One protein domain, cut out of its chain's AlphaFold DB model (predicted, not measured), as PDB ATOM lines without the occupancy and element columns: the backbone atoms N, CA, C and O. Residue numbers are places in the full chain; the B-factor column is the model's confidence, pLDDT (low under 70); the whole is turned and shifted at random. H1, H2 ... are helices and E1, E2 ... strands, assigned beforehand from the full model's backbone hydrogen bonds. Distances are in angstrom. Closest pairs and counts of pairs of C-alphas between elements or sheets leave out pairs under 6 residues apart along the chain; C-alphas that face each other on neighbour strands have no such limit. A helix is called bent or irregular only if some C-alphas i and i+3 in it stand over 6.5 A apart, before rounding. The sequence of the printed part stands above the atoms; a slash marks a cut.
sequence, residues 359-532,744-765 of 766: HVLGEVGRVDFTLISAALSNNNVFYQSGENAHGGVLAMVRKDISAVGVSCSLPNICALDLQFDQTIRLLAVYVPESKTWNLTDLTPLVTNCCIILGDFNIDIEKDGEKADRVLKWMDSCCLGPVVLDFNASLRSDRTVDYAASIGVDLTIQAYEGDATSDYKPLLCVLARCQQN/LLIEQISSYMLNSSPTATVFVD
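What this domain is: This is residues 359 to 532 and 744 to 765 of the 766 residues of the protein "Hypothetical protein" of Rotaria magnacalcarata (UniProt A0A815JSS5). Two twisted six-stranded sheets lie face to face as a sandwich, strands crossing at 22 degrees; H2 and H3 graze one sheet, H1 and H4 the other. The printed part has 196 residues, in the order E1 H1 E2 E3 E4 E5 E6 H2 E7 H3 E8 E9 E10 E11 H4 E12; the class is mixed, helices and strands. The sheets, both mixed, run E2 E3 E1 E12 E11 E10 and E4 E5 E6 E7 E9 E8. The whole is compact and rounded, with a radius of gyration of the C-alphas of 15.8 A and spans of 43 by 41 by 33 A.

How they stand to each other: E1, residues 359 to 363, is antiparallel to E3, residues 392 to 398, with N 360 and O 396 within hydrogen-bond range at 2.8 A. H1, residues 369 to 375, only grazes their sheet; E2, residues 379 to 385, forms a hairpin with E3, N 382 to O 395 2.8 A. E1, H1 and E2 are a split strand-helix-strand unit, E3 between its strands, with a right-handed crossover. E4, residues 402 to 405, E5, 413 to 419, and E6, 423 to 430, make a meander, each strand the antiparallel neighbour of the one before; N 404 to O 417 is 3.0 A, N 416 to O 426 2.9 A. H2, residues 439 to 445, leads to E7, 450 to 455, parallel to E6, N 453 to O 427 2.9 A, a right-handed strand-helix-strand unit. H3, residues 465 to 476, only just touches H2, through 470 to 473 alone, with 3 pairs of C-alphas within 8 A, the closest those of Leu 439 and Trp 473, 7.0 A. E8, residues 480 to 482, and E9, 497 to 502, form a hairpin, N 482 to O 499 2.8 A; E7, H3 and E8 are a split strand-helix-strand unit, with E9 between its strands in the sheet and a right-handed crossover. E10, residues 506 to 510, and E11, 522 to 526, form a hairpin, N 509 to O 523 2.8 A. H4, residues 744 to 753, only grazes their sheet; E12, 760 to 764, is parallel to E1, N 361 to O 762 2.7 A. Each O i to N i+4 pair is within range in H1, H3 and H4; H2, only just irregular with C-alphas 441 and 444 6.9 A apart, has 0 of 3, but 3 of 4 O i to N i+3 pairs.

Where its parts are: E1 begins at C-alpha 359, (-34.749, 41.097, -29.982), and E12 ends at C-alpha 764, (-40.577, 36.453, -22.377). E6 measures 22.8 A, E3 19.9 A, and H3 16.2 A.

The domain as a whole: Residues 533 to 743 are not printed; C-alphas 532 and 744 are 39.1 A apart. Links E8 to E9 and E10 to E11 are long. Mean pLDDT of the printed part is 81.0; 43 residues are under 70, among them 744 to 765.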
ATOM      1  N   HIS A 359     -33.297  41.111 -29.830       55.97
ATOM      2  CA  HIS A 359     -34.749  41.097 -29.982       55.97
ATOM      3  C   HIS A 359     -35.345  40.642 -28.655       55.97
ATOM      4  O   HIS A 359     -34.691  39.925 -27.909       55.97
ATOM      5  N   VAL A 360     -36.558  41.057 -28.329       57.12
ATOM      6  CA  VAL A 360     -37.294  40.521 -27.187       57.12
ATOM      7  C   VAL A 360     -38.698  40.213 -27.677       57.12
ATOM      8  O   VAL A 360     -39.355  41.086 -28.223       57.12
ATOM      9  N   LEU A 361     -39.138  38.980 -27.561       55.75
ATOM     10  CA  LEU A 361     -40.486  38.541 -27.882       55.75
ATOM     11  C   LEU A 361     -41.201  38.284 -26.565       55.75
ATOM     12  O   LEU A 361     -40.540  38.096 -25.557       55.75
ATOM     13  N   GLY A 362     -42.517  38.290 -26.533       57.62
ATOM     14  CA  GLY A 362     -43.221  37.927 -25.323       57.62
ATOM     15  C   GLY A 362     -44.709  37.802 -25.518       57.62
ATOM     16  O   GLY A 362     -45.301  38.556 -26.293       57.62
ATOM     17  N   GLU A 363     -45.305  36.843 -24.824       58.72
ATOM     18  CA  GLU A 363     -46.749  36.807 -24.656       58.72
ATOM     19  C   GLU A 363     -47.143  37.967 -23.760       58.72
ATOM     20  O   GLU A 363     -46.502  38.229 -22.757       58.72
ATOM     21  N   VAL A 364     -48.174  38.717 -24.110       56.78
ATOM     22  CA  VAL A 364     -48.657  39.765 -23.218       56.78
ATOM     23  C   VAL A 364     -50.167  39.814 -23.270       56.78
ATOM     24  O   VAL A 364     -50.783  39.744 -24.335       56.78
ATOM     25  N   GLY A 365     -50.770  40.050 -22.108       61.53
ATOM     26  CA  GLY A 365     -52.150  40.508 -22.066       61.53
ATOM     27  C   GLY A 365     -52.325  41.905 -22.631       61.53
ATOM     28  O   GLY A 365     -51.412  42.488 -23.209       61.53
ATOM     29  N   ARG A 366     -53.518  42.485 -22.461       63.78
ATOM     30  CA  ARG A 366     -53.786  43.850 -22.936       63.78
ATOM     31  C   ARG A 366     -52.728  44.829 -22.426       63.78
ATOM     32  O   ARG A 366     -52.656  45.132 -21.234       63.78
ATOM     33  N   VAL A 367     -51.948  45.349 -23.364       64.56
ATOM     34  CA  VAL A 367     -50.848  46.268 -23.107       64.56
ATOM     35  C   VAL A 367     -51.296  47.716 -23.266       64.56
ATOM     36  O   VAL A 367     -51.933  48.080 -24.252       64.56
ATOM     37  N   ASP A 368     -50.882  48.572 -22.328       75.81
ATOM     38  CA  ASP A 368     -50.865  50.020 -22.545       75.81
ATOM     39  C   ASP A 368     -49.601  50.406 -23.330       75.81
ATOM     40  O   ASP A 368     -48.498  50.496 -22.778       75.81
ATOM     41  N   PHE A 369     -49.763  50.622 -24.636       74.50
ATOM     42  CA  PHE A 369     -48.668  50.989 -25.538       74.50
ATOM     43  C   PHE A 369     -47.964  52.280 -25.153       74.50
ATOM     44  O   PHE A 369     -46.783  52.437 -25.464       74.50
ATOM     45  N   THR A 370     -48.655  53.193 -24.473       73.50
ATOM     46  CA  THR A 370     -48.083  54.468 -24.037       73.50
ATOM     47  C   THR A 370     -46.959  54.218 -23.036       73.50
ATOM     48  O   THR A 370     -45.880  54.802 -23.134       73.50
ATOM     49  N   LEU A 371     -47.182  53.280 -22.110       71.06
ATOM     50  CA  LEU A 371     -46.213  52.904 -21.088       71.06
ATOM     51  C   LEU A 371     -45.039  52.113 -21.679       71.06
ATOM     52  O   LEU A 371     -43.884  52.404 -21.366       71.06
ATOM     53  N   ILE A 372     -45.324  51.145 -22.559       69.62
ATOM     54  CA  ILE A 372     -44.280  50.341 -23.213       69.62
ATOM     55  C   ILE A 372     -43.396  51.213 -24.106       69.62
ATOM     56  O   ILE A 372     -42.174  51.115 -24.037       69.62
ATOM     57  N   SER A 373     -43.989  52.113 -24.890       70.00
ATOM     58  CA  SER A 373     -43.229  53.001 -25.779       70.00
ATOM     59  C   SER A 373     -42.314  53.950 -24.999       70.00
ATOM     60  O   SER A 373     -41.201  54.231 -25.443       70.00
ATOM     61  N   ALA A 374     -42.748  54.412 -23.820       73.94
ATOM     62  CA  ALA A 374     -41.931  55.253 -22.946       73.94
ATOM     63  C   ALA A 374     -40.766  54.474 -22.311       73.94
ATOM     64  O   ALA A 374     -39.634  54.960 -22.276       73.94
ATOM     65  N   ALA A 375     -41.030  53.257 -21.835       68.44
ATOM     66  CA  ALA A 375     -40.027  52.406 -21.206       68.44
ATOM     67  C   ALA A 375     -38.990  51.855 -22.191       68.44
ATOM     68  O   ALA A 375     -37.823  51.687 -21.840       68.44
ATOM     69  N   LEU A 376     -39.414  51.583 -23.425       75.31
ATOM     70  CA  LEU A 376     -38.635  50.881 -24.443       75.31
ATOM     71  C   LEU A 376     -38.334  51.783 -25.629       75.31
ATOM     72  O   LEU A 376     -38.406  51.377 -26.786       75.31
ATOM     73  N   SER A 377     -37.941  53.020 -25.338       83.38
ATOM     74  CA  SER A 377     -37.636  54.036 -26.348       83.38
ATOM     75  C   SER A 377     -36.537  53.626 -27.341       83.38
ATOM     76  O   SER A 377     -36.427  54.235 -28.406       83.38
ATOM     77  N   ASN A 378     -35.763  52.575 -27.049       84.00
ATOM     78  CA  ASN A 378     -34.728  52.011 -27.920       84.00
ATOM     79  C   ASN A 378     -35.211  50.857 -28.819       84.00
ATOM     80  O   ASN A 378     -34.415  50.325 -29.599       84.00
ATOM     81  N   ASN A 379     -36.488  50.480 -28.752       85.62
ATOM     82  CA  ASN A 379     -37.057  49.364 -29.497       85.62
ATOM     83  C   ASN A 379     -38.227  49.824 -30.380       85.62
ATOM     84  O   ASN A 379     -38.991  50.720 -30.030       85.62
ATOM     85  N   ASN A 380     -38.342  49.203 -31.548       87.44
ATOM     86  CA  ASN A 380     -39.565  49.109 -32.325       87.44
ATOM     87  C   ASN A 380     -40.419  48.004 -31.707       87.44
ATOM     88  O   ASN A 380     -39.917  46.912 -31.436       87.44
ATOM     89  N   VAL A 381     -41.691  48.297 -31.472       88.56
ATOM     90  CA  VAL A 381     -42.628  47.386 -30.821       88.56
ATOM     91  C   VAL A 381     -43.711  47.018 -31.825       88.56
ATOM     92  O   VAL A 381     -44.342  47.893 -32.412       88.56
ATOM     93  N   PHE A 382     -43.912  45.723 -32.010       90.94
ATOM     94  CA  PHE A 382     -44.934  45.121 -32.851       90.94
ATOM     95  C   PHE A 382     -45.823  44.277 -31.950       90.94
ATOM     96  O   PHE A 382     -45.332  43.606 -31.049       90.94
ATOM     97  N   TYR A 383     -47.128  44.323 -32.162       91.12
ATOM     98  CA  TYR A 383     -48.068  43.595 -31.324       91.12
ATOM     99  C   TYR A 383     -49.210  43.069 -32.164       91.12
ATOM    100  O   TYR A 383     -49.752  43.800 -32.993       91.12
ATOM    101  N   GLN A 384     -49.595  41.833 -31.879       91.44
ATOM    102  CA  GLN A 384     -50.832  41.248 -32.353       91.44
ATOM    103  C   GLN A 384     -51.704  40.902 -31.153       91.44
ATOM    104  O   GLN A 384     -51.276  40.180 -30.255       91.44
ATOM    105  N   SER A 385     -52.946  41.387 -31.148       90.19
ATOM    106  CA  SER A 385     -53.907  41.018 -30.111       90.19
ATOM    107  C   SER A 385     -54.261  39.538 -30.175       90.19
ATOM    108  O   SER A 385     -54.438  38.976 -31.259       90.19
ATOM    109  N   GLY A 386     -54.414  38.934 -29.003       86.62
ATOM    110  CA  GLY A 386     -54.947  37.594 -28.870       86.62
ATOM    111  C   GLY A 386     -56.465  37.538 -28.870       86.62
ATOM    112  O   GLY A 386     -57.156  38.558 -28.934       86.62
ATOM    113  N   GLU A 387     -56.989  36.318 -28.806       83.56
ATOM    114  CA  GLU A 387     -58.434  36.065 -28.741       83.56
ATOM    115  C   GLU A 387     -58.982  36.086 -27.309       83.56
ATOM    116  O   GLU A 387     -60.153  36.391 -27.085       83.56
ATOM    117  N   ASN A 388     -58.149  35.745 -26.328       75.94
ATOM    118  CA  ASN A 388     -58.460  35.829 -24.906       75.94
ATOM    119  C   ASN A 388     -58.287  37.278 -24.413       75.94
ATOM    120  O   ASN A 388     -57.465  38.046 -24.906       75.94
ATOM    121  N   ALA A 389     -59.049  37.660 -23.381       68.62
ATOM    122  CA  ALA A 389     -58.983  39.002 -22.785       68.62
ATOM    123  C   ALA A 389     -57.581  39.378 -22.253       68.62
ATOM    124  O   ALA A 389     -57.303  40.557 -22.011       68.62
ATOM    125  N   HIS A 390     -56.723  38.370 -22.083       67.38
ATOM    126  CA  HIS A 390     -55.392  38.446 -21.504       67.38
ATOM    127  C   HIS A 390     -54.279  37.943 -22.423       67.38
ATOM    128  O   HIS A 390     -53.183  37.778 -21.914       67.38
ATOM    129  N   GLY A 391     -54.505  37.736 -23.721       71.88
ATOM    130  CA  GLY A 391     -53.422  37.286 -24.598       71.88
ATOM    131  C   GLY A 391     -53.197  38.159 -25.814       71.88
ATOM    132  O   GLY A 391     -53.897  39.144 -26.087       71.88
ATOM    133  N   GLY A 392     -52.155  37.773 -26.528       84.56
ATOM    134  CA  GLY A 392     -51.535  38.534 -27.588       84.56
ATOM    135  C   GLY A 392     -50.039  38.297 -27.578       84.56
ATOM    136  O   GLY A 392     -49.469  37.795 -26.614       84.56
ATOM    137  N   VAL A 393     -49.402  38.662 -28.679       88.25
ATOM    138  CA  VAL A 393     -47.966  38.484 -28.847       88.25
ATOM    139  C   VAL A 393     -47.335  39.832 -29.125       88.25
ATOM    140  O   VAL A 393     -47.742  40.550 -30.041       88.25
ATOM    141  N   LEU A 394     -46.335  40.168 -28.322       87.69
ATOM    142  CA  LEU A 394     -45.496  41.346 -28.446       87.69
ATOM    143  C   LEU A 394     -44.134  40.935 -28.994       87.69
ATOM    144  O   LEU A 394     -43.457  40.064 -28.459       87.69
ATOM    145  N   ALA A 395     -43.695  41.618 -30.035       87.50
ATOM    146  CA  ALA A 395     -42.347  41.523 -30.549       87.50
ATOM    147  C   ALA A 395     -41.653  42.875 -30.442       87.50
ATOM    148  O   ALA A 395     -42.165  43.908 -30.861       87.50
ATOM    149  N   MET A 396     -40.448  42.877 -29.895       85.69
ATOM    150  CA  MET A 396     -39.654  44.067 -29.646       85.69
ATOM    151  C   MET A 396     -38.319  43.905 -30.353       85.69
ATOM    152  O   MET A 396     -37.519  43.022 -30.053       85.69
ATOM    153  N   VAL A 397     -38.051  44.787 -31.300       85.44
ATOM    154  CA  VAL A 397     -36.835  44.764 -32.110       85.44
ATOM    155  C   VAL A 397     -36.069  46.036 -31.824       85.44
ATOM    156  O   VAL A 397     -36.660  47.107 -31.816       85.44
ATOM    157  N   ARG A 398     -34.765  45.975 -31.556       83.56
ATOM    158  CA  ARG A 398     -34.009  47.218 -31.342       83.56
ATOM    159  C   ARG A 398     -34.088  48.141 -32.562       83.56
ATOM    160  O   ARG A 398     -34.051  47.672 -33.693       83.56
ATOM    161  N   LYS A 399     -34.123  49.457 -32.333       86.38
ATOM    162  CA  LYS A 399     -34.238  50.477 -33.394       86.38
ATOM    163  C   LYS A 399     -33.080  50.495 -34.393       86.38
ATOM    164  O   LYS A 399     -33.243  51.028 -35.484       86.38
ATOM    165  N   ASP A 400     -31.919  49.944 -34.039       83.31
ATOM    166  CA  ASP A 400     -30.788  49.792 -34.962       83.31
ATOM    167  C   ASP A 400     -30.911  48.578 -35.897       83.31
ATOM    168  O   ASP A 400     -30.083  48.415 -36.789       83.31
ATOM    169  N   ILE A 401     -31.946  47.754 -35.722       83.56
ATOM    170  CA  ILE A 401     -32.304  46.668 -36.630       83.56
ATOM    171  C   ILE A 401     -33.542  47.114 -37.403       83.56
ATOM    172  O   ILE A 401     -34.586  47.420 -36.821       83.56
ATOM    173  N   SER A 402     -33.425  47.155 -38.728       91.50
ATOM    174  CA  SER A 402     -34.570  47.449 -39.583       91.50
ATOM    175  C   SER A 402     -35.528  46.259 -39.551       91.50
ATOM    176  O   SER A 402     -35.140  45.126 -39.833       91.50
ATOM    177  N   ALA A 403     -36.767  46.516 -39.148       94.19
ATOM    178  CA  ALA A 403     -37.817  45.517 -39.044       94.19
ATOM    179  C   ALA A 403     -39.125  46.096 -39.574       94.19
ATOM    180  O   ALA A 403     -39.456  47.250 -39.291       94.19
ATOM    181  N   VAL A 404     -39.858  45.290 -40.334       95.94
ATOM    182  CA  VAL A 404     -41.142  45.667 -40.929       95.94
ATOM    183  C   VAL A 404     -42.192  44.664 -40.471       95.94
ATOM    184  O   VAL A 404     -41.979  43.461 -40.578       95.94
ATOM    185  N   GLY A 405     -43.317  45.151 -39.948       95.62
ATOM    186  CA  GLY A 405     -44.438  44.285 -39.593       95.62
ATOM    187  C   GLY A 405     -45.052  43.672 -40.849       95.62
ATOM    188  O   GLY A 405     -45.317  44.381 -41.821       95.62
ATOM    189  N   VAL A 406     -45.283  42.364 -40.828       96.50
ATOM    190  CA  VAL A 406     -45.988  41.639 -41.885       96.50
ATOM    191  C   VAL A 406     -47.463  41.597 -41.501       96.50
ATOM    192  O   VAL A 406     -47.807  41.231 -40.378       96.50
ATOM    193  N   SER A 407     -48.342  42.005 -42.419       95.62
ATOM    194  CA  SER A 407     -49.783  41.987 -42.160       95.62
ATOM    195  C   SER A 407     -50.240  40.556 -41.871       95.62
ATOM    196  O   SER A 407     -50.075  39.666 -42.702       95.62
ATOM    197  N   CYS A 408     -50.793  40.351 -40.679       92.69
ATOM    198  CA  CYS A 408     -51.290  39.070 -40.204       92.69
ATOM    199  C   CYS A 408     -52.650  39.303 -39.544       92.69
ATOM    200  O   CYS A 408     -52.772  40.075 -38.593       92.69
ATOM    201  N   SER A 409     -53.693  38.663 -40.071       93.81
ATOM    202  CA  SER A 409     -55.036  38.701 -39.481       93.81
ATOM    203  C   SER A 409     -55.234  37.639 -38.404       93.81
ATOM    204  O   SER A 409     -56.224  37.696 -37.676       93.81
ATOM    205  N   LEU A 410     -54.317  36.674 -38.297       93.00
ATOM    206  CA  LEU A 410     -54.428  35.609 -37.319       93.00
ATOM    207  C   LEU A 410     -54.159  36.170 -35.916       93.00
ATOM    208  O   LEU A 410     -53.175  36.892 -35.710       93.00
ATOM    209  N   PRO A 411     -55.031  35.889 -34.942       91.88
ATOM    210  CA  PRO A 411     -54.811  36.317 -33.573       91.88
ATOM    211  C   PRO A 411     -53.671  35.510 -32.943       91.88
ATOM    212  O   PRO A 411     -53.377  34.396 -33.374       91.88
ATOM    213  N   ASN A 412     -53.041  36.073 -31.910       91.50
ATOM    214  CA  ASN A 412     -51.900  35.461 -31.212       91.50
ATOM    215  C   ASN A 412     -50.661  35.181 -32.095       91.50
ATOM    216  O   ASN A 412     -49.809  34.380 -31.718       91.50
ATOM    217  N   ILE A 413     -50.541  35.813 -33.268       92.88
ATOM    218  CA  ILE A 413     -49.373  35.669 -34.148       92.88
ATOM    219  C   ILE A 413     -48.853  37.041 -34.551       92.88
ATOM    220  O   ILE A 413     -49.523  37.793 -35.258       92.88
ATOM    221  N   CYS A 414     -47.619  37.349 -34.162       94.81
ATOM    222  CA  CYS A 414     -46.928  38.553 -34.598       94.81
ATOM    223  C   CYS A 414     -45.862  38.187 -35.638       94.81
ATOM    224  O   CYS A 414     -44.906  37.480 -35.327       94.81
ATOM    225  N   ALA A 415     -46.030  38.663 -36.875       95.88
ATOM    226  CA  ALA A 415     -45.131  38.377 -37.991       95.88
ATOM    227  C   ALA A 415     -44.319  39.622 -38.378       95.88
ATOM    228  O   ALA A 415     -44.880  40.701 -38.576       95.88
ATOM    229  N   LEU A 416     -42.997  39.488 -38.493       96.00
ATOM    230  CA  LEU A 416     -42.078  40.588 -38.808       96.00
ATOM    231  C   LEU A 416     -41.004  40.126 -39.793       96.00
ATOM    232  O   LEU A 416     -40.457  39.038 -39.653       96.00
ATOM    233  N   ASP A 417     -40.620  41.001 -40.714       95.69
ATOM    234  CA  ASP A 417     -39.453  40.825 -41.573       95.69
ATOM    235  C   ASP A 417     -38.276  41.626 -41.013       95.69
ATOM    236  O   ASP A 417     -38.289  42.861 -40.999       95.69
ATOM    237  N   LEU A 418     -37.249  40.916 -40.544       92.94
ATOM    238  CA  LEU A 418     -35.991  41.485 -40.072       92.94
ATOM    239  C   LEU A 418     -35.035  41.658 -41.256       92.94
ATOM    240  O   LEU A 418     -34.694  40.694 -41.941       92.94
ATOM    241  N   GLN A 419     -34.590  42.888 -41.496       91.50
ATOM    242  CA  GLN A 419     -33.747  43.233 -42.638       91.50
ATOM    243  C   GLN A 419     -32.263  43.118 -42.265       91.50
ATOM    244  O   GLN A 419     -31.676  44.035 -41.684       91.50
ATOM    245  N   PHE A 420     -31.666  41.976 -42.609       87.75
ATOM    246  CA  PHE A 420     -30.218  41.744 -42.588       87.75
ATOM    247  C   PHE A 420     -29.676  41.636 -44.025       87.75
ATOM    248  O   PHE A 420     -30.305  42.131 -44.957       87.75
ATOM    249  N   ASP A 421     -28.526  40.978 -44.222       86.12
ATOM    250  CA  ASP A 421     -28.016  40.634 -45.563       86.12
ATOM    251  C   ASP A 421     -29.018  39.742 -46.330       86.12
ATOM    252  O   ASP A 421     -29.148  39.832 -47.550       86.12
ATOM    253  N   GLN A 422     -29.767  38.918 -45.592       88.50
ATOM    254  CA  GLN A 422     -30.956  38.204 -46.045       88.50
ATOM    255  C   GLN A 422     -32.119  38.585 -45.124       88.50
ATOM    256  O   GLN A 422     -31.944  38.672 -43.908       88.50
ATOM    257  N   THR A 423     -33.309  38.808 -45.683       93.19
ATOM    258  CA  THR A 423     -34.508  39.039 -44.874       93.19
ATOM    259  C   THR A 423     -34.865  37.761 -44.117       93.19
ATOM    260  O   THR A 423     -35.063  36.714 -44.736       93.19
ATOM    261  N   ILE A 424     -34.942  37.853 -42.789       94.06
ATOM    262  CA  ILE A 424     -35.372  36.757 -41.913       94.06
ATOM    263  C   ILE A 424     -36.786  37.065 -41.438       94.06
ATOM    264  O   ILE A 424     -37.007  38.099 -40.803       94.06
ATOM    265  N   ARG A 425     -37.734  36.166 -41.702       95.69
ATOM    266  CA  ARG A 425     -39.090  36.289 -41.172       95.69
ATOM    267  C   ARG A 425     -39.180  35.706 -39.773       95.69
ATOM    268  O   ARG A 425     -38.919  34.526 -39.573       95.69
ATOM    269  N   LEU A 426     -39.594  36.524 -38.822       95.19
ATOM    270  CA  LEU A 426     -39.823  36.148 -37.438       95.19
ATOM    271  C   LEU A 426     -41.328  36.037 -37.183       95.19
ATOM    272  O   LEU A 426     -42.049  37.021 -37.344       95.19
ATOM    273  N   LEU A 427     -41.785  34.855 -36.784       94.88
ATOM    274  CA  LEU A 427     -43.148  34.583 -36.348       94.88
ATOM    275  C   LEU A 427     -43.118  34.310 -34.845       94.88
ATOM    276  O   LEU A 427     -42.607  33.287 -34.399       94.88
ATOM    277  N   ALA A 428     -43.645  35.239 -34.058       93.62
ATOM    278  CA  ALA A 428     -43.874  35.016 -32.640       93.62
ATOM    279  C   ALA A 428     -45.305  34.501 -32.455       93.62
ATOM    280  O   ALA A 428     -46.245  35.122 -32.960       93.62
ATOM    281  N   VAL A 429     -45.461  33.363 -31.782       92.25
ATOM    282  CA  VAL A 429     -46.717  32.604 -31.727       92.25
ATOM    283  C   VAL A 429     -47.116  32.332 -30.280       92.25
ATOM    284  O   VAL A 429     -46.268  32.028 -29.450       92.25
ATOM    285  N   TYR A 430     -48.413  32.418 -30.002       91.00
ATOM    286  CA  TYR A 430     -49.030  31.854 -28.807       91.00
ATOM    287  C   TYR A 430     -50.232  30.995 -29.219       91.00
ATOM    288  O   TYR A 430     -51.169  31.483 -29.858       91.00
ATOM    289  N   VAL A 431     -50.210  29.704 -28.895       89.38
ATOM    290  CA  VAL A 431     -51.287  28.769 -29.241       89.38
ATOM    291  C   VAL A 431     -52.121  28.498 -27.988       89.38
ATOM    292  O   VAL A 431     -51.658  27.796 -27.099       89.38
ATOM    293  N   PRO A 432     -53.357  29.011 -27.876       86.19
ATOM    294  CA  PRO A 432     -54.158  28.825 -26.668       86.19
ATOM    295  C   PRO A 432     -54.665  27.380 -26.527       86.19
ATOM    296  O   PRO A 432     -55.235  26.823 -27.463       86.19
ATOM    297  N   GLU A 433     -54.580  26.812 -25.318       82.19
ATOM    298  CA  GLU A 433     -55.015  25.432 -25.014       82.19
ATOM    299  C   GLU A 433     -56.504  25.166 -25.331       82.19
ATOM    300  O   GLU A 433     -56.896  24.072 -25.738       82.19
ATOM    301  N   SER A 434     -57.352  26.184 -25.161       74.19
ATOM    302  CA  SER A 434     -58.818  26.062 -25.212       74.19
ATOM    303  C   SER A 434     -59.434  26.010 -26.618       74.19
ATOM    304  O   SER A 434     -60.655  25.874 -26.735       74.19
ATOM    305  N   LYS A 435     -58.640  26.118 -27.692       70.38
ATOM    306  CA  LYS A 435     -59.164  26.198 -29.064       70.38
ATOM    307  C   LYS A 435     -58.498  25.234 -30.033       70.38
ATOM    308  O   LYS A 435     -57.306  24.958 -29.973       70.38
ATOM    309  N   THR A 436     -59.292  24.776 -30.998       71.75
ATOM    310  CA  THR A 436     -58.808  24.060 -32.180       71.75
ATOM    311  C   THR A 436     -58.087  25.046 -33.088       71.75
ATOM    312  O   THR A 436     -58.707  25.726 -33.905       71.75
ATOM    313  N   TRP A 437     -56.781  25.159 -32.898       83.50
ATOM    314  CA  TRP A 437     -55.915  25.956 -33.748       83.50
ATOM    315  C   TRP A 437     -55.508  25.139 -34.973       83.50
ATOM    316  O   TRP A 437     -55.138  23.969 -34.844       83.50
ATOM    317  N   ASN A 438     -55.601  25.729 -36.163       91.12
ATOM    318  CA  ASN A 438     -55.188  25.057 -37.386       91.12
ATOM    319  C   ASN A 438     -53.807  25.559 -37.810       91.12
ATOM    320  O   ASN A 438     -53.672  26.641 -38.372       91.12
ATOM    321  N   LEU A 439     -52.774  24.750 -37.565       90.69
ATOM    322  CA  LEU A 439     -51.388  25.089 -37.910       90.69
ATOM    323  C   LEU A 439     -51.211  25.408 -39.396       90.69
ATOM    324  O   LEU A 439     -50.333  26.192 -39.752       90.69
ATOM    325  N   THR A 440     -52.067  24.871 -40.275       94.38
ATOM    326  CA  THR A 440     -51.982  25.178 -41.705       94.38
ATOM    327  C   THR A 440     -52.203  26.657 -42.004       94.38
ATOM    328  O   THR A 440     -51.715  27.128 -43.029       94.38
ATOM    329  N   ASP A 441     -52.862  27.396 -41.112       94.56
ATOM    330  CA  ASP A 441     -53.105  28.830 -41.261       94.56
ATOM    331  C   ASP A 441     -51.803  29.642 -41.158       94.56
ATOM    332  O   ASP A 441     -51.708  30.723 -41.736       94.56
ATOM    333  N   LEU A 442     -50.760  29.107 -40.506       94.88
ATOM    334  CA  LEU A 442     -49.421  29.706 -40.478       94.88
ATOM    335  C   LEU A 442     -48.646  29.515 -41.787       94.88
ATOM    336  O   LEU A 442     -47.746  30.300 -42.076       94.88
ATOM    337  N   THR A 443     -48.978  28.498 -42.587       97.12
ATOM    338  CA  THR A 443     -48.227  28.116 -43.801       97.12
ATOM    339  C   THR A 443     -47.990  29.284 -44.769       97.12
ATOM    340  O   THR A 443     -46.858  29.440 -45.220       97.12
ATOM    341  N   PRO A 444     -48.972  30.167 -45.058       97.69
ATOM    342  CA  PRO A 444     -48.757  31.321 -45.937       97.69
ATOM    343  C   PRO A 444     -47.754  32.350 -45.398       97.69
ATOM    344  O   PRO A 444     -47.261  33.184 -46.160       97.69
ATOM    345  N   LEU A 445     -47.471  32.332 -44.092       96.88
ATOM    346  CA  LEU A 445     -46.504  33.224 -43.460       96.88
ATOM    347  C   LEU A 445     -45.083  32.655 -43.500       96.88
ATOM    348  O   LEU A 445     -44.142  33.439 -43.391       96.88
ATOM    349  N   VAL A 446     -44.908  31.342 -43.680       97.19
ATOM    350  CA  VAL A 446     -43.588  30.697 -43.707       97.19
ATOM    351  C   VAL A 446     -42.846  31.051 -44.998       97.19
ATOM    352  O   VAL A 446     -43.391  30.996 -46.098       97.19
ATOM    353  N   THR A 447     -41.575  31.429 -44.867       97.12
ATOM    354  CA  THR A 447     -40.662  31.706 -45.988       97.12
ATOM    355  C   THR A 447     -39.457  30.773 -45.919       97.12
ATOM    356  O   THR A 447     -39.230  30.126 -44.905       97.12
ATOM    357  N   ASN A 448     -38.616  30.759 -46.958       95.88
ATOM    358  CA  ASN A 448     -37.379  29.959 -46.984       95.88
ATOM    359  C   ASN A 448     -36.314  30.409 -45.959       95.88
ATOM    360  O   ASN A 448     -35.252  29.799 -45.875       95.88
ATOM    361  N   CYS A 449     -36.557  31.505 -45.236       95.19
ATOM    362  CA  CYS A 449     -35.685  32.042 -44.198       95.19
ATOM    363  C   CYS A 449     -36.566  32.556 -43.059       95.19
ATOM    364  O   CYS A 449     -36.927  33.737 -43.009       95.19
ATOM    365  N   CYS A 450     -36.996  31.635 -42.202       94.88
ATOM    366  CA  CYS A 450     -38.040  31.882 -41.222       94.88
ATOM    367  C   CYS A 450     -37.696  31.255 -39.871       94.88
ATOM    368  O   CYS A 450     -37.083  30.191 -39.798       94.88
ATOM    369  N   ILE A 451     -38.093  31.944 -38.806       94.75
ATOM    370  CA  ILE A 451     -38.019  31.488 -37.425       94.75
ATOM    371  C   ILE A 451     -39.408  31.646 -36.831       94.75
ATOM    372  O   ILE A 451     -39.980  32.734 -36.870       94.75
ATOM    373  N   ILE A 452     -39.911  30.574 -36.243       94.75
ATOM    374  CA  ILE A 452     -41.149  30.546 -35.479       94.75
ATOM    375  C   ILE A 452     -40.767  30.278 -34.034       94.75
ATOM    376  O   ILE A 452     -40.018  29.337 -33.789       94.75
ATOM    377  N   LEU A 453     -41.228  31.084 -33.082       93.75
ATOM    378  CA  LEU A 453     -41.049  30.763 -31.668       93.75
ATOM    379  C   LEU A 453     -42.194  31.247 -30.790       93.75
ATOM    380  O   LEU A 453     -42.852  32.242 -31.097       93.75
ATOM    381  N   GLY A 454     -42.379  30.541 -29.681       91.12
ATOM    382  CA  GLY A 454     -43.272  30.911 -28.592       91.12
ATOM    383  C   GLY A 454     -43.888  29.689 -27.922       91.12
ATOM    384  O   GLY A 454     -43.355  28.587 -28.068       91.12
ATOM    385  N   ASP A 455     -44.985  29.895 -27.197       90.31
ATOM    386  CA  ASP A 455     -45.710  28.832 -26.498       90.31
ATOM    387  C   ASP A 455     -46.724  28.177 -27.447       90.31
ATOM    388  O   ASP A 455     -47.689  28.797 -27.911       90.31
ATOM    389  N   PHE A 456     -46.493  26.903 -27.762       91.50
ATOM    390  CA  PHE A 456     -47.387  26.109 -28.602       91.50
ATOM    391  C   PHE A 456     -48.463  25.365 -27.803       91.50
ATOM    392  O   PHE A 456     -49.336  24.748 -28.417       91.50
ATOM    393  N   ASN A 457     -48.402  25.371 -26.465       91.44
ATOM    394  CA  ASN A 457     -49.218  24.548 -25.561       91.44
ATOM    395  C   ASN A 457     -49.302  23.062 -25.969       91.44
ATOM    396  O   ASN A 457     -50.259  22.356 -25.632       91.44
ATOM    397  N   ILE A 458     -48.301  22.578 -26.704       92.19
ATOM    398  CA  ILE A 458     -48.187  21.203 -27.181       92.19
ATOM    399  C   ILE A 458     -46.808  20.711 -26.791       92.19
ATOM    400  O   ILE A 458     -45.809  21.279 -27.209       92.19
ATOM    401  N   ASP A 459     -46.751  19.651 -26.002       94.00
ATOM    402  CA  ASP A 459     -45.494  18.979 -25.720       94.00
ATOM    403  C   ASP A 459     -45.170  18.034 -26.882       94.00
ATOM    404  O   ASP A 459     -45.866  17.037 -27.098       94.00
ATOM    405  N   ILE A 460     -44.130  18.367 -27.645       92.62
ATOM    406  CA  ILE A 460     -43.733  17.635 -28.857       92.62
ATOM    407  C   ILE A 460     -43.281  16.191 -28.592       92.62
ATOM    408  O   ILE A 460     -43.229  15.399 -29.529       92.62
ATOM    409  N   GLU A 461     -42.974  15.831 -27.345       92.81
ATOM    410  CA  GLU A 461     -42.599  14.466 -26.968       92.81
ATOM    411  C   GLU A 461     -43.754  13.720 -26.288       92.81
ATOM    412  O   GLU A 461     -43.881  12.502 -26.439       92.81
ATOM    413  N   LYS A 462     -44.606  14.427 -25.534       94.50
ATOM    414  CA  LYS A 462     -45.611  13.809 -24.651       94.50
ATOM    415  C   LYS A 462     -47.039  13.804 -25.204       94.50
ATOM    416  O   LYS A 462     -47.823  12.943 -24.807       94.50
ATOM    417  N   ASP A 463     -47.399  14.702 -26.124       94.50
ATOM    418  CA  ASP A 463     -48.805  14.895 -26.532       94.50
ATOM    419  C   ASP A 463     -49.271  14.026 -27.717       94.50
ATOM    420  O   ASP A 463     -50.326  14.285 -28.313       94.50
ATOM    421  N   GLY A 464     -48.512  12.983 -28.068       95.81
ATOM    422  CA  GLY A 464     -48.901  11.962 -29.047       95.81
ATOM    423  C   GLY A 464     -49.398  12.551 -30.372       95.81
ATOM    424  O   GLY A 464     -48.665  13.239 -31.073       95.81
ATOM    425  N   GLU A 465     -50.673  12.330 -30.709       95.06
ATOM    426  CA  GLU A 465     -51.241  12.758 -31.995       95.06
ATOM    427  C   GLU A 465     -51.178  14.283 -32.222       95.06
ATOM    428  O   GLU A 465     -51.045  14.734 -33.360       95.06
ATOM    429  N   LYS A 466     -51.261  15.105 -31.162       92.56
ATOM    430  CA  LYS A 466     -51.123  16.566 -31.308       92.56
ATOM    431  C   LYS A 466     -49.698  16.937 -31.714       92.56
ATOM    432  O   LYS A 466     -49.528  17.730 -32.639       92.56
ATOM    433  N   ALA A 467     -48.706  16.328 -31.067       94.94
ATOM    434  CA  ALA A 467     -47.300  16.488 -31.414       94.94
ATOM    435  C   ALA A 467     -47.024  16.013 -32.848       94.94
ATOM    436  O   ALA A 467     -46.448  16.756 -33.639       94.94
ATOM    437  N   ASP A 468     -47.547  14.844 -33.236       95.44
ATOM    438  CA  ASP A 468     -47.413  14.315 -34.598       95.44
ATOM    439  C   ASP A 468     -47.977  15.270 -35.657       95.44
ATOM    440  O   ASP A 468     -47.421  15.396 -36.748       95.44
ATOM    441  N   ARG A 469     -49.096  15.946 -35.366       94.75
ATOM    442  CA  ARG A 469     -49.681  16.946 -36.273       94.75
ATOM    443  C   ARG A 469     -48.788  18.179 -36.406       94.75
ATOM    444  O   ARG A 469     -48.633  18.670 -37.522       94.75
ATOM    445  N   VAL A 470     -48.192  18.651 -35.307       94.38
ATOM    446  CA  VAL A 470     -47.227  19.762 -35.327       94.38
ATOM    447  C   VAL A 470     -45.996  19.390 -36.142       94.38
ATOM    448  O   VAL A 470     -45.640  20.126 -37.058       94.38
ATOM    449  N   LEU A 471     -45.393  18.234 -35.864       95.62
ATOM    450  CA  LEU A 471     -44.186  17.767 -36.543       95.62
ATOM    451  C   LEU A 471     -44.432  17.542 -38.040       95.62
ATOM    452  O   LEU A 471     -43.676  18.049 -38.860       95.62
ATOM    453  N   LYS A 472     -45.549  16.906 -38.425       96.38
ATOM    454  CA  LYS A 472     -45.924  16.753 -39.846       96.38
ATOM    455  C   LYS A 472     -46.120  18.092 -40.551       96.38
ATOM    456  O   LYS A 472     -45.764  18.228 -41.722       96.38
ATOM    457  N   TRP A 473     -46.712  19.073 -39.871       96.12
ATOM    458  CA  TRP A 473     -46.858  20.415 -40.428       96.12
ATOM    459  C   TRP A 473     -45.495  21.110 -40.583       96.12
ATOM    460  O   TRP A 473     -45.227  21.666 -41.650       96.12
ATOM    461  N   MET A 474     -44.617  21.019 -39.579       96.69
ATOM    462  CA  MET A 474     -43.247  21.537 -39.653       96.69
ATOM    463  C   MET A 474     -42.475  20.910 -40.818       96.69
ATOM    464  O   MET A 474     -41.940  21.645 -41.647       96.69
ATOM    465  N   ASP A 475     -42.523  19.584 -40.960       96.50
ATOM    466  CA  ASP A 475     -41.909  18.849 -42.070       96.50
ATOM    467  C   ASP A 475     -42.446  19.322 -43.427       96.50
ATOM    468  O   ASP A 475     -41.675  19.574 -44.354       96.50
ATOM    469  N   SER A 476     -43.767  19.521 -43.545       97.12
ATOM    470  CA  SER A 476     -44.386  20.026 -44.781       97.12
ATOM    471  C   SER A 476     -43.922  21.439 -45.160       97.12
ATOM    472  O   SER A 476     -43.923  21.795 -46.337       97.12
ATOM    473  N   CYS A 477     -43.479  22.220 -44.170       96.75
ATOM    474  CA  CYS A 477     -42.912  23.555 -44.332       96.75
ATOM    475  C   CYS A 477     -41.372  23.558 -44.365       96.75
ATOM    476  O   CYS A 477     -40.783  24.635 -44.426       96.75
ATOM    477  N   CYS A 478     -40.719  22.388 -44.305       96.94
ATOM    478  CA  CYS A 478     -39.265  22.242 -44.156       96.94
ATOM    479  C   CYS A 478     -38.687  22.978 -42.926       96.94
ATOM    480  O   CYS A 478     -37.554  23.461 -42.958       96.94
ATOM    481  N   LEU A 479     -39.470  23.084 -41.850       95.62
ATOM    482  CA  LEU A 479     -39.059  23.668 -40.576       95.62
ATOM    483  C   LEU A 479     -38.421  22.592 -39.693       95.62
ATOM    484  O   LEU A 479     -39.034  21.564 -39.424       95.62
ATOM    485  N   GLY A 480     -37.211  22.847 -39.200       94.94
ATOM    486  CA  GLY A 480     -36.580  22.019 -38.176       94.94
ATOM    487  C   GLY A 480     -36.992  22.489 -36.778       94.94
ATOM    488  O   GLY A 480     -36.802  23.675 -36.486       94.94
ATOM    489  N   PRO A 481     -37.535  21.619 -35.905       94.88
ATOM    490  CA  PRO A 481     -37.789  21.982 -34.516       94.88
ATOM    491  C   PRO A 481     -36.465  22.220 -33.780       94.88
ATOM    492  O   PRO A 481     -35.490  21.490 -33.954       94.88
ATOM    493  N   VAL A 482     -36.445  23.243 -32.933       92.69
ATOM    494  CA  VAL A 482     -35.339  23.585 -32.042       92.69
ATOM    495  C   VAL A 482     -35.899  23.574 -30.630       92.69
ATOM    496  O   VAL A 482     -36.680  24.446 -30.249       92.69
ATOM    497  N   VAL A 483     -35.527  22.538 -29.890       90.75
ATOM    498  CA  VAL A 483     -36.055  22.209 -28.565       90.75
ATOM    499  C   VAL A 483     -35.042  22.637 -27.509       90.75
ATOM    500  O   VAL A 483     -33.839  22.669 -27.772       90.75
ATOM    501  N   LEU A 484     -35.522  23.001 -26.327       87.19
ATOM    502  CA  LEU A 484     -34.668  23.357 -25.201       87.19
ATOM    503  C   LEU A 484     -34.084  22.106 -24.544       87.19
ATOM    504  O   LEU A 484     -34.757  21.087 -24.431       87.19
ATOM    505  N   ASP A 485     -32.875  22.232 -23.994       84.44
ATOM    506  CA  ASP A 485     -32.275  21.183 -23.157       84.44
ATOM    507  C   ASP A 485     -33.008  21.005 -21.806       84.44
ATOM    508  O   ASP A 485     -32.778  20.035 -21.084       84.44
ATOM    509  N   PHE A 486     -33.866  21.959 -21.428       84.56
ATOM    510  CA  PHE A 486     -34.647  21.943 -20.194       84.56
ATOM    511  C   PHE A 486     -35.983  22.667 -20.355       84.56
ATOM    512  O   PHE A 486     -36.103  23.621 -21.122       84.56
ATOM    513  N   ASN A 487     -36.975  22.248 -19.567       84.94
ATOM    514  CA  ASN A 487     -38.316  22.827 -19.586       84.94
ATOM    515  C   ASN A 487     -38.285  24.322 -19.236       84.94
ATOM    516  O   ASN A 487     -37.718  24.725 -18.213       84.94
ATOM    517  N   ALA A 488     -38.923  25.136 -20.078       84.44
ATOM    518  CA  ALA A 488     -39.150  26.547 -19.792       84.44
ATOM    519  C   ALA A 488     -40.299  26.746 -18.794       84.44
ATOM    520  O   ALA A 488     -40.220  27.650 -17.964       84.44
ATOM    521  N   SER A 489     -41.311  25.874 -18.801       85.56
ATOM    522  CA  SER A 489     -42.399  25.909 -17.823       85.56
ATOM    523  C   SER A 489     -41.882  25.716 -16.392       85.56
ATOM    524  O   SER A 489     -41.158  24.768 -16.090       85.56
ATOM    525  N   LEU A 490     -42.288  26.604 -15.483       84.12
ATOM    526  CA  LEU A 490     -42.098  26.455 -14.036       84.12
ATOM    527  C   LEU A 490     -43.227  25.647 -13.382       84.12
ATOM    528  O   LEU A 490     -43.089  25.212 -12.239       84.12
ATOM    529  N   ARG A 491     -44.358  25.467 -14.078       84.19
ATOM    530  CA  ARG A 491     -45.542  24.754 -13.566       84.19
ATOM    531  C   ARG A 491     -45.541  23.268 -13.894       84.19
ATOM    532  O   ARG A 491     -46.233  22.503 -13.227       84.19
ATOM    533  N   SER A 492     -44.818  22.868 -14.932       88.06
ATOM    534  CA  SER A 492     -44.822  21.495 -15.418       88.06
ATOM    535  C   SER A 492     -43.462  21.095 -15.968       88.06
ATOM    536  O   SER A 492     -42.631  21.934 -16.299       88.06
ATOM    537  N   ASP A 493     -43.245  19.792 -16.092       88.25
ATOM    538  CA  ASP A 493     -42.075  19.227 -16.752       88.25
ATOM    539  C   ASP A 493     -42.275  19.099 -18.276       88.25
ATOM    540  O   ASP A 493     -41.667  18.230 -18.908       88.25
ATOM    541  N   ARG A 494     -43.176  19.903 -18.853       89.81
ATOM    542  CA  ARG A 494     -43.521  19.862 -20.273       89.81
ATOM    543  C   ARG A 494     -42.681  20.853 -21.070       89.81
ATOM    544  O   ARG A 494     -42.426  21.969 -20.611       89.81
ATOM    545  N   THR A 495     -42.305  20.456 -22.281       90.00
ATOM    546  CA  THR A 495     -41.610  21.317 -23.247       90.00
ATOM    547  C   THR A 495     -42.611  21.840 -24.271       90.00
ATOM    548  O   THR A 495     -42.781  21.268 -25.344       90.00
ATOM    549  N   VAL A 496     -43.314  22.912 -23.900       90.44
ATOM    550  CA  VAL A 496     -44.328  23.572 -24.748       90.44
ATOM    551  C   VAL A 496     -43.805  24.844 -25.422       90.44
ATOM    552  O   VAL A 496     -44.318  25.241 -26.469       90.44
ATOM    553  N   ASP A 497     -42.736  25.427 -24.872       90.25
ATOM    554  CA  ASP A 497     -41.994  26.531 -25.472       90.25
ATOM    555  C   ASP A 497     -40.831  25.996 -26.300       90.25
ATOM    556  O   ASP A 497     -39.867  25.425 -25.781       90.25
ATOM    557  N   TYR A 498     -40.891  26.217 -27.602       90.69
ATOM    558  CA  TYR A 498     -39.803  25.863 -28.502       90.69
ATOM    559  C   TYR A 498     -39.791  26.788 -29.713       90.69
ATOM    560  O   TYR A 498     -40.649  27.658 -29.897       90.69
ATOM    561  N   ALA A 499     -38.763  26.623 -30.536       93.69
ATOM    562  CA  ALA A 499     -38.660  27.301 -31.811       93.69
ATOM    563  C   ALA A 499     -38.702  26.294 -32.961       93.69
ATOM    564  O   ALA A 499     -38.471  25.102 -32.782       93.69
ATOM    565  N   ALA A 500     -38.974  26.780 -34.162       94.69
ATOM    566  CA  ALA A 500     -38.765  26.053 -35.399       94.69
ATOM    567  C   ALA A 500     -38.131  26.996 -36.419       94.69
ATOM    568  O   ALA A 500     -38.504  28.170 -36.489       94.69
ATOM    569  N   SER A 501     -37.163  26.520 -37.196       95.31
ATOM    570  CA  SER A 501     -36.485  27.362 -38.182       95.31
ATOM    571  C   SER A 501     -36.273  26.676 -39.522       95.31
ATOM    572  O   SER A 501     -36.156  25.458 -39.625       95.31
ATOM    573  N   ILE A 502     -36.211  27.493 -40.569       95.81
ATOM    574  CA  ILE A 502     -35.818  27.111 -41.926       95.81
ATOM    575  C   ILE A 502     -34.864  28.169 -42.468       95.81
ATOM    576  O   ILE A 502     -35.089  29.369 -42.298       95.81
ATOM    577  N   GLY A 503     -33.770  27.734 -43.094       91.62
ATOM    578  CA  GLY A 503     -32.767  28.631 -43.679       91.62
ATOM    579  C   GLY A 503     -31.972  29.463 -42.665       91.62
ATOM    580  O   GLY A 503     -31.153  30.284 -43.072       91.62
ATOM    581  N   VAL A 504     -32.184  29.253 -41.360       89.56
ATOM    582  CA  VAL A 504     -31.498  29.963 -40.275       89.56
ATOM    583  C   VAL A 504     -31.022  28.975 -39.220       89.56
ATOM    584  O   VAL A 504     -31.818  28.211 -38.672       89.56
ATOM    585  N   ASP A 505     -29.726  29.031 -38.921       87.88
ATOM    586  CA  ASP A 505     -29.120  28.293 -37.816       87.88
ATOM    587  C   ASP A 505     -29.427  29.005 -36.488       87.88
ATOM    588  O   ASP A 505     -29.134  30.195 -36.300       87.88
ATOM    589  N   LEU A 506     -30.092  28.275 -35.599       88.50
ATOM    590  CA  LEU A 506     -30.759  28.791 -34.418       88.50
ATOM    591  C   LEU A 506     -30.356  27.963 -33.204       88.50
ATOM    592  O   LEU A 506     -30.479  26.742 -33.208       88.50
ATOM    593  N   THR A 507     -29.936  28.627 -32.133       86.69
ATOM    594  CA  THR A 507     -29.781  27.985 -30.823       86.69
ATOM    595  C   THR A 507     -30.705  28.668 -29.836       86.69
ATOM    596  O   THR A 507     -30.715  29.894 -29.771       86.69
ATOM    597  N   ILE A 508     -31.464  27.904 -29.054       87.06
ATOM    598  CA  ILE A 508     -32.294  28.445 -27.975       87.06
ATOM    599  C   ILE A 508     -31.838  27.893 -26.622       87.06
ATOM    600  O   ILE A 508     -31.326  26.784 -26.535       87.06
ATOM    601  N   GLN A 509     -32.005  28.683 -25.572       86.12
ATOM    602  CA  GLN A 509     -31.760  28.320 -24.177       86.12
ATOM    603  C   GLN A 509     -32.815  29.029 -23.325       86.12
ATOM    604  O   GLN A 509     -33.155  30.176 -23.611       86.12
ATOM    605  N   ALA A 510     -33.331  28.405 -22.273       85.81
ATOM    606  CA  ALA A 510     -34.223  29.110 -21.360       85.81
ATOM    607  C   ALA A 510     -33.397  29.959 -20.378       85.81
ATOM    608  O   ALA A 510     -32.248  29.663 -20.054       85.81
ATOM    609  N   TYR A 511     -33.956  31.075 -19.935       81.56
ATOM    610  CA  TYR A 511     -33.315  31.978 -18.994       81.56
ATOM    611  C   TYR A 511     -33.297  31.332 -17.609       81.56
ATOM    612  O   TYR A 511     -34.338  31.011 -17.042       81.56
ATOM    613  N   GLU A 512     -32.098  31.131 -17.066       81.25
ATOM    614  CA  GLU A 512     -31.901  30.442 -15.785       81.25
ATOM    615  C   GLU A 512     -32.049  31.348 -14.554       81.25
ATOM    616  O   GLU A 512     -32.034  30.849 -13.433       81.25
ATOM    617  N   GLY A 513     -32.169  32.667 -14.734       79.50
ATOM    618  CA  GLY A 513     -32.351  33.590 -13.612       79.50
ATOM    619  C   GLY A 513     -33.762  33.548 -13.023       79.50
ATOM    620  O   GLY A 513     -34.673  32.949 -13.592       79.50
ATOM    621  N   ASP A 514     -33.948  34.244 -11.898       74.94
ATOM    622  CA  ASP A 514     -35.247  34.356 -11.231       74.94
ATOM    623  C   ASP A 514     -36.272  35.030 -12.162       74.94
ATOM    624  O   ASP A 514     -36.249  36.246 -12.377       74.94
ATOM    625  N   ALA A 515     -37.168  34.227 -12.736       66.88
ATOM    626  CA  ALA A 515     -38.315  34.684 -13.507       66.88
ATOM    627  C   ALA A 515     -39.563  34.663 -12.616       66.88
ATOM    628  O   ALA A 515     -39.778  33.728 -11.848       66.88
ATOM    629  N   THR A 516     -40.391  35.707 -12.700       65.31
ATOM    630  CA  THR A 516     -41.667  35.759 -11.960       65.31
ATOM    631  C   THR A 516     -42.856  35.240 -12.763       65.31
ATOM    632  O   THR A 516     -43.952  35.170 -12.209       65.31
ATOM    633  N   SER A 517     -42.650  34.981 -14.055       74.69
ATOM    634  CA  SER A 517     -43.616  34.316 -14.929       74.69
ATOM    635  C   SER A 517     -43.652  32.823 -14.602       74.69
ATOM    636  O   SER A 517     -42.693  32.284 -14.054       74.69
ATOM    637  N   ASP A 518     -44.757  32.158 -14.919       77.75
ATOM    638  CA  ASP A 518     -44.872  30.701 -14.910       77.75
ATOM    639  C   ASP A 518     -44.035  30.001 -15.977       77.75
ATOM    640  O   ASP A 518     -43.935  28.773 -15.950       77.75
ATOM    641  N   TYR A 519     -43.378  30.772 -16.835       81.31
ATOM    642  CA  TYR A 519     -42.469  30.305 -17.860       81.31
ATOM    643  C   TYR A 519     -41.158  31.092 -17.837       81.31
ATOM    644  O   TYR A 519     -41.083  32.286 -17.530       81.31
ATOM    645  N   LYS A 520     -40.069  30.395 -18.153       82.12
ATOM    646  CA  LYS A 520     -38.748  30.992 -18.303       82.12
ATOM    647  C   LYS A 520     -38.643  31.645 -19.679       82.12
ATOM    648  O   LYS A 520     -38.910  30.987 -20.681       82.12
ATOM    649  N   PRO A 521     -38.153  32.893 -19.754       79.50
ATOM    650  CA  PRO A 521     -37.832  33.530 -21.022       79.50
ATOM    651  C   PRO A 521     -36.943  32.653 -21.922       79.50
ATOM    652  O   PRO A 521     -35.941  32.132 -21.438       79.50
ATOM    653  N   LEU A 522     -37.226  32.519 -23.222       79.62
ATOM    654  CA  LEU A 522     -36.316  31.835 -24.153       79.62
ATOM    655  C   LEU A 522     -35.297  32.805 -24.735       79.62
ATOM    656  O   LEU A 522     -35.632  33.711 -25.487       79.62
ATOM    657  N   LEU A 523     -34.020  32.584 -24.470       78.81
ATOM    658  CA  LEU A 523     -32.932  33.258 -25.156       78.81
ATOM    659  C   LEU A 523     -32.591  32.482 -26.429       78.81
ATOM    660  O   LEU A 523     -32.202  31.324 -26.398       78.81
ATOM    661  N   CYS A 524     -32.701  33.144 -27.559       79.88
ATOM    662  CA  CYS A 524     -32.485  32.619 -28.885       79.88
ATOM    663  C   CYS A 524     -31.287  33.337 -29.512       79.88
ATOM    664  O   CYS A 524     -31.265  34.558 -29.631       79.88
ATOM    665  N   VAL A 525     -30.258  32.598 -29.899       78.81
ATOM    666  CA  VAL A 525     -29.054  33.122 -30.536       78.81
ATOM    667  C   VAL A 525     -29.103  32.759 -32.009       78.81
ATOM    668  O   VAL A 525     -29.078  31.584 -32.371       78.81
ATOM    669  N   LEU A 526     -29.139  33.781 -32.866       78.31
ATOM    670  CA  LEU A 526     -28.940  33.579 -34.297       78.31
ATOM    671  C   LEU A 526     -27.448  33.375 -34.503       78.31
ATOM    672  O   LEU A 526     -26.658  34.311 -34.305       78.31
ATOM    673  N   ALA A 527     -27.054  32.161 -34.889       67.81
ATOM    674  CA  ALA A 527     -25.719  31.958 -35.414       67.81
ATOM    675  C   ALA A 527     -25.587  32.942 -36.574       67.81
ATOM    676  O   ALA A 527     -26.438  32.980 -37.464       67.81
ATOM    677  N   ARG A 528     -24.584  33.829 -36.510       57.81
ATOM    678  CA  ARG A 528     -24.351  34.796 -37.585       57.81
ATOM    679  C   ARG A 528     -24.416  34.014 -38.884       57.81
ATOM    680  O   ARG A 528     -23.591  33.115 -39.053       57.81
ATOM    681  N   CYS A 529     -25.367  34.368 -39.757       45.59
ATOM    682  CA  CYS A 529     -25.311  33.997 -41.162       45.59
ATOM    683  C   CYS A 529     -23.867  34.286 -41.545       45.59
ATOM    684  O   CYS A 529     -23.430  35.432 -41.375       45.59
ATOM    685  N   GLN A 530     -23.072  33.234 -41.768       40.69
ATOM    686  CA  GLN A 530     -21.631  33.379 -41.843       40.69
ATOM    687  C   GLN A 530     -21.399  34.264 -43.056       40.69
ATOM    688  O   GLN A 530     -21.387  33.779 -44.180       40.69
ATOM    689  N   GLN A 531     -21.245  35.576 -42.843       41.38
ATOM    690  CA  GLN A 531     -20.610  36.429 -43.822       41.38
ATOM    691  C   GLN A 531     -19.339  35.685 -44.137       41.38
ATOM    692  O   GLN A 531     -18.546  35.509 -43.211       41.38
ATOM    693  N   ASN A 532     -19.233  35.175 -45.370       36.31
ATOM    694  CA  ASN A 532     -18.104  34.416 -45.877       36.31
ATOM    695  C   ASN A 532     -16.834  35.071 -45.351       36.31
ATOM    696  O   ASN A 532     -16.347  36.067 -45.891       36.31
ATOM    697  N   LEU A 744     -38.586  46.064 -14.585       48.06
ATOM    698  CA  LEU A 744     -37.434  45.593 -13.807       48.06
ATOM    699  C   LEU A 744     -36.705  44.429 -14.488       48.06
ATOM    700  O   LEU A 744     -35.477  44.428 -14.525       48.06
ATOM    701  N   LEU A 745     -37.443  43.477 -15.067       55.03
ATOM    702  CA  LEU A 745     -36.870  42.374 -15.840       55.03
ATOM    703  C   LEU A 745     -36.123  42.909 -17.068       55.03
ATOM    704  O   LEU A 745     -34.983  42.528 -17.319       55.03
ATOM    705  N   ILE A 746     -36.721  43.856 -17.797       55.34
ATOM    706  CA  ILE A 746     -36.081  44.495 -18.950       55.34
ATOM    707  C   ILE A 746     -34.832  45.281 -18.532       55.34
ATOM    708  O   ILE A 746     -33.829  45.242 -19.246       55.34
ATOM    709  N   GLU A 747     -34.847  45.973 -17.390       53.00
ATOM    710  CA  GLU A 747     -33.678  46.687 -16.858       53.00
ATOM    711  C   GLU A 747     -32.551  45.715 -16.461       53.00
ATOM    712  O   GLU A 747     -31.387  45.939 -16.807       53.00
ATOM    713  N   GLN A 748     -32.887  44.596 -15.812       55.56
ATOM    714  CA  GLN A 748     -31.939  43.537 -15.450       55.56
ATOM    715  C   GLN A 748     -31.336  42.857 -16.685       55.56
ATOM    716  O   GLN A 748     -30.112  42.735 -16.775       55.56
ATOM    717  N   ILE A 749     -32.165  42.486 -17.666       53.91
ATOM    718  CA  ILE A 749     -31.715  41.923 -18.946       53.91
ATOM    719  C   ILE A 749     -30.839  42.943 -19.677       53.91
ATOM    720  O   ILE A 749     -29.743  42.607 -20.119       53.91
ATOM    721  N   SER A 750     -31.251  44.214 -19.743       53.19
ATOM    722  CA  SER A 750     -30.451  45.282 -20.358       53.19
ATOM    723  C   SER A 750     -29.080  45.426 -19.690       53.19
ATOM    724  O   SER A 750     -28.073  45.548 -20.384       53.19
ATOM    725  N   SER A 751     -29.015  45.354 -18.358       50.34
ATOM    726  CA  SER A 751     -27.766  45.397 -17.585       50.34
ATOM    727  C   SER A 751     -26.838  44.212 -17.891       50.34
ATOM    728  O   SER A 751     -25.640  44.401 -18.127       50.34
ATOM    729  N   TYR A 752     -27.381  42.993 -17.971       46.97
ATOM    730  CA  TYR A 752     -26.621  41.792 -18.345       46.97
ATOM    731  C   TYR A 752     -26.115  41.848 -19.798       46.97
ATOM    732  O   TYR A 752     -24.969  41.488 -20.091       46.97
ATOM    733  N   MET A 753     -26.942  42.374 -20.702       47.69
ATOM    734  CA  MET A 753     -26.658  42.475 -22.136       47.69
ATOM    735  C   MET A 753     -25.687  43.614 -22.486       47.69
ATOM    736  O   MET A 753     -25.002  43.546 -23.503       47.69
ATOM    737  N   LEU A 754     -25.558  44.648 -21.644       46.38
ATOM    738  CA  LEU A 754     -24.573  45.726 -21.830       46.38
ATOM    739  C   LEU A 754     -23.113  45.240 -21.725       46.38
ATOM    740  O   LEU A 754     -22.215  45.900 -22.252       46.38
ATOM    741  N   ASN A 755     -22.875  44.094 -21.079       40.31
ATOM    742  CA  ASN A 755     -21.537  43.570 -20.784       40.31
ATOM    743  C   ASN A 755     -21.114  42.372 -21.655       40.31
ATOM    744  O   ASN A 755     -19.988  41.889 -21.524       40.31
ATOM    745  N   SER A 756     -21.979  41.894 -22.549       35.88
ATOM    746  CA  SER A 756     -21.746  40.703 -23.373       35.88
ATOM    747  C   SER A 756     -22.000  41.005 -24.859       35.88
ATOM    748  O   SER A 756     -22.785  41.878 -25.211       35.88
ATOM    749  N   SER A 757     -21.272  40.333 -25.760       39.03
ATOM    750  CA  SER A 757     -21.433  40.490 -27.215       39.03
ATOM    751  C   SER A 757     -21.994  39.227 -27.886       39.03
ATOM    752  O   SER A 757     -21.268  38.612 -28.674       39.03
ATOM    753  N   PRO A 758     -23.264  38.852 -27.652       46.06
ATOM    754  CA  PRO A 758     -23.993  37.986 -28.563       46.06
ATOM    755  C   PRO A 758     -25.136  38.714 -29.285       46.06
ATOM    756  O   PRO A 758     -25.608  39.777 -28.888       46.06
ATOM    757  N   THR A 759     -25.544  38.087 -30.382       50.72
ATOM    758  CA  THR A 759     -26.773  38.310 -31.138       50.72
ATOM    759  C   THR A 759     -27.881  37.517 -30.439       50.72
ATOM    760  O   THR A 759     -27.901  36.305 -30.608       50.72
ATOM    761  N   ALA A 760     -28.732  38.127 -29.609       42.41
ATOM    762  CA  ALA A 760     -29.731  37.385 -28.824       42.41
ATOM    763  C   ALA A 760     -31.157  37.949 -28.948       42.41
ATOM    764  O   ALA A 760     -31.431  39.099 -28.613       42.41
ATOM    765  N   THR A 761     -32.083  37.117 -29.398       52.12
ATOM    766  CA  THR A 761     -33.532  37.255 -29.252       52.12
ATOM    767  C   THR A 761     -33.952  36.722 -27.879       52.12
ATOM    768  O   THR A 761     -33.391  35.743 -27.421       52.12
ATOM    769  N   VAL A 762     -34.905  37.336 -27.188       51.34
ATOM    770  CA  VAL A 762     -35.336  36.953 -25.835       51.34
ATOM    771  C   VAL A 762     -36.853  36.841 -25.817       51.34
ATOM    772  O   VAL A 762     -37.521  37.850 -25.705       51.34
ATOM    773  N   PHE A 763     -37.427  35.659 -25.967       49.97
ATOM    774  CA  PHE A 763     -38.836  35.410 -25.672       49.97
ATOM    775  C   PHE A 763     -39.093  35.568 -24.172       49.97
ATOM    776  O   PHE A 763     -38.274  35.117 -23.390       49.97
ATOM    777  N   VAL A 764     -40.185  36.194 -23.761       50.31
ATOM    778  CA  VAL A 764     -40.577  36.453 -22.377       50.31
ATOM    779  C   VAL A 764     -42.064  36.168 -22.293       50.31
ATOM    780  O   VAL A 764     -42.879  36.998 -22.676       50.31
ATOM    781  N   ASP A 765     -42.404  34.986 -21.827       43.44
ATOM    782  CA  ASP A 765     -43.781  34.643 -21.504       43.44
ATOM    783  C   ASP A 765     -44.164  35.282 -20.148       43.44
ATOM    784  O   ASP A 765     -43.290  35.401 -19.278       43.44
TER     785      ASP A 765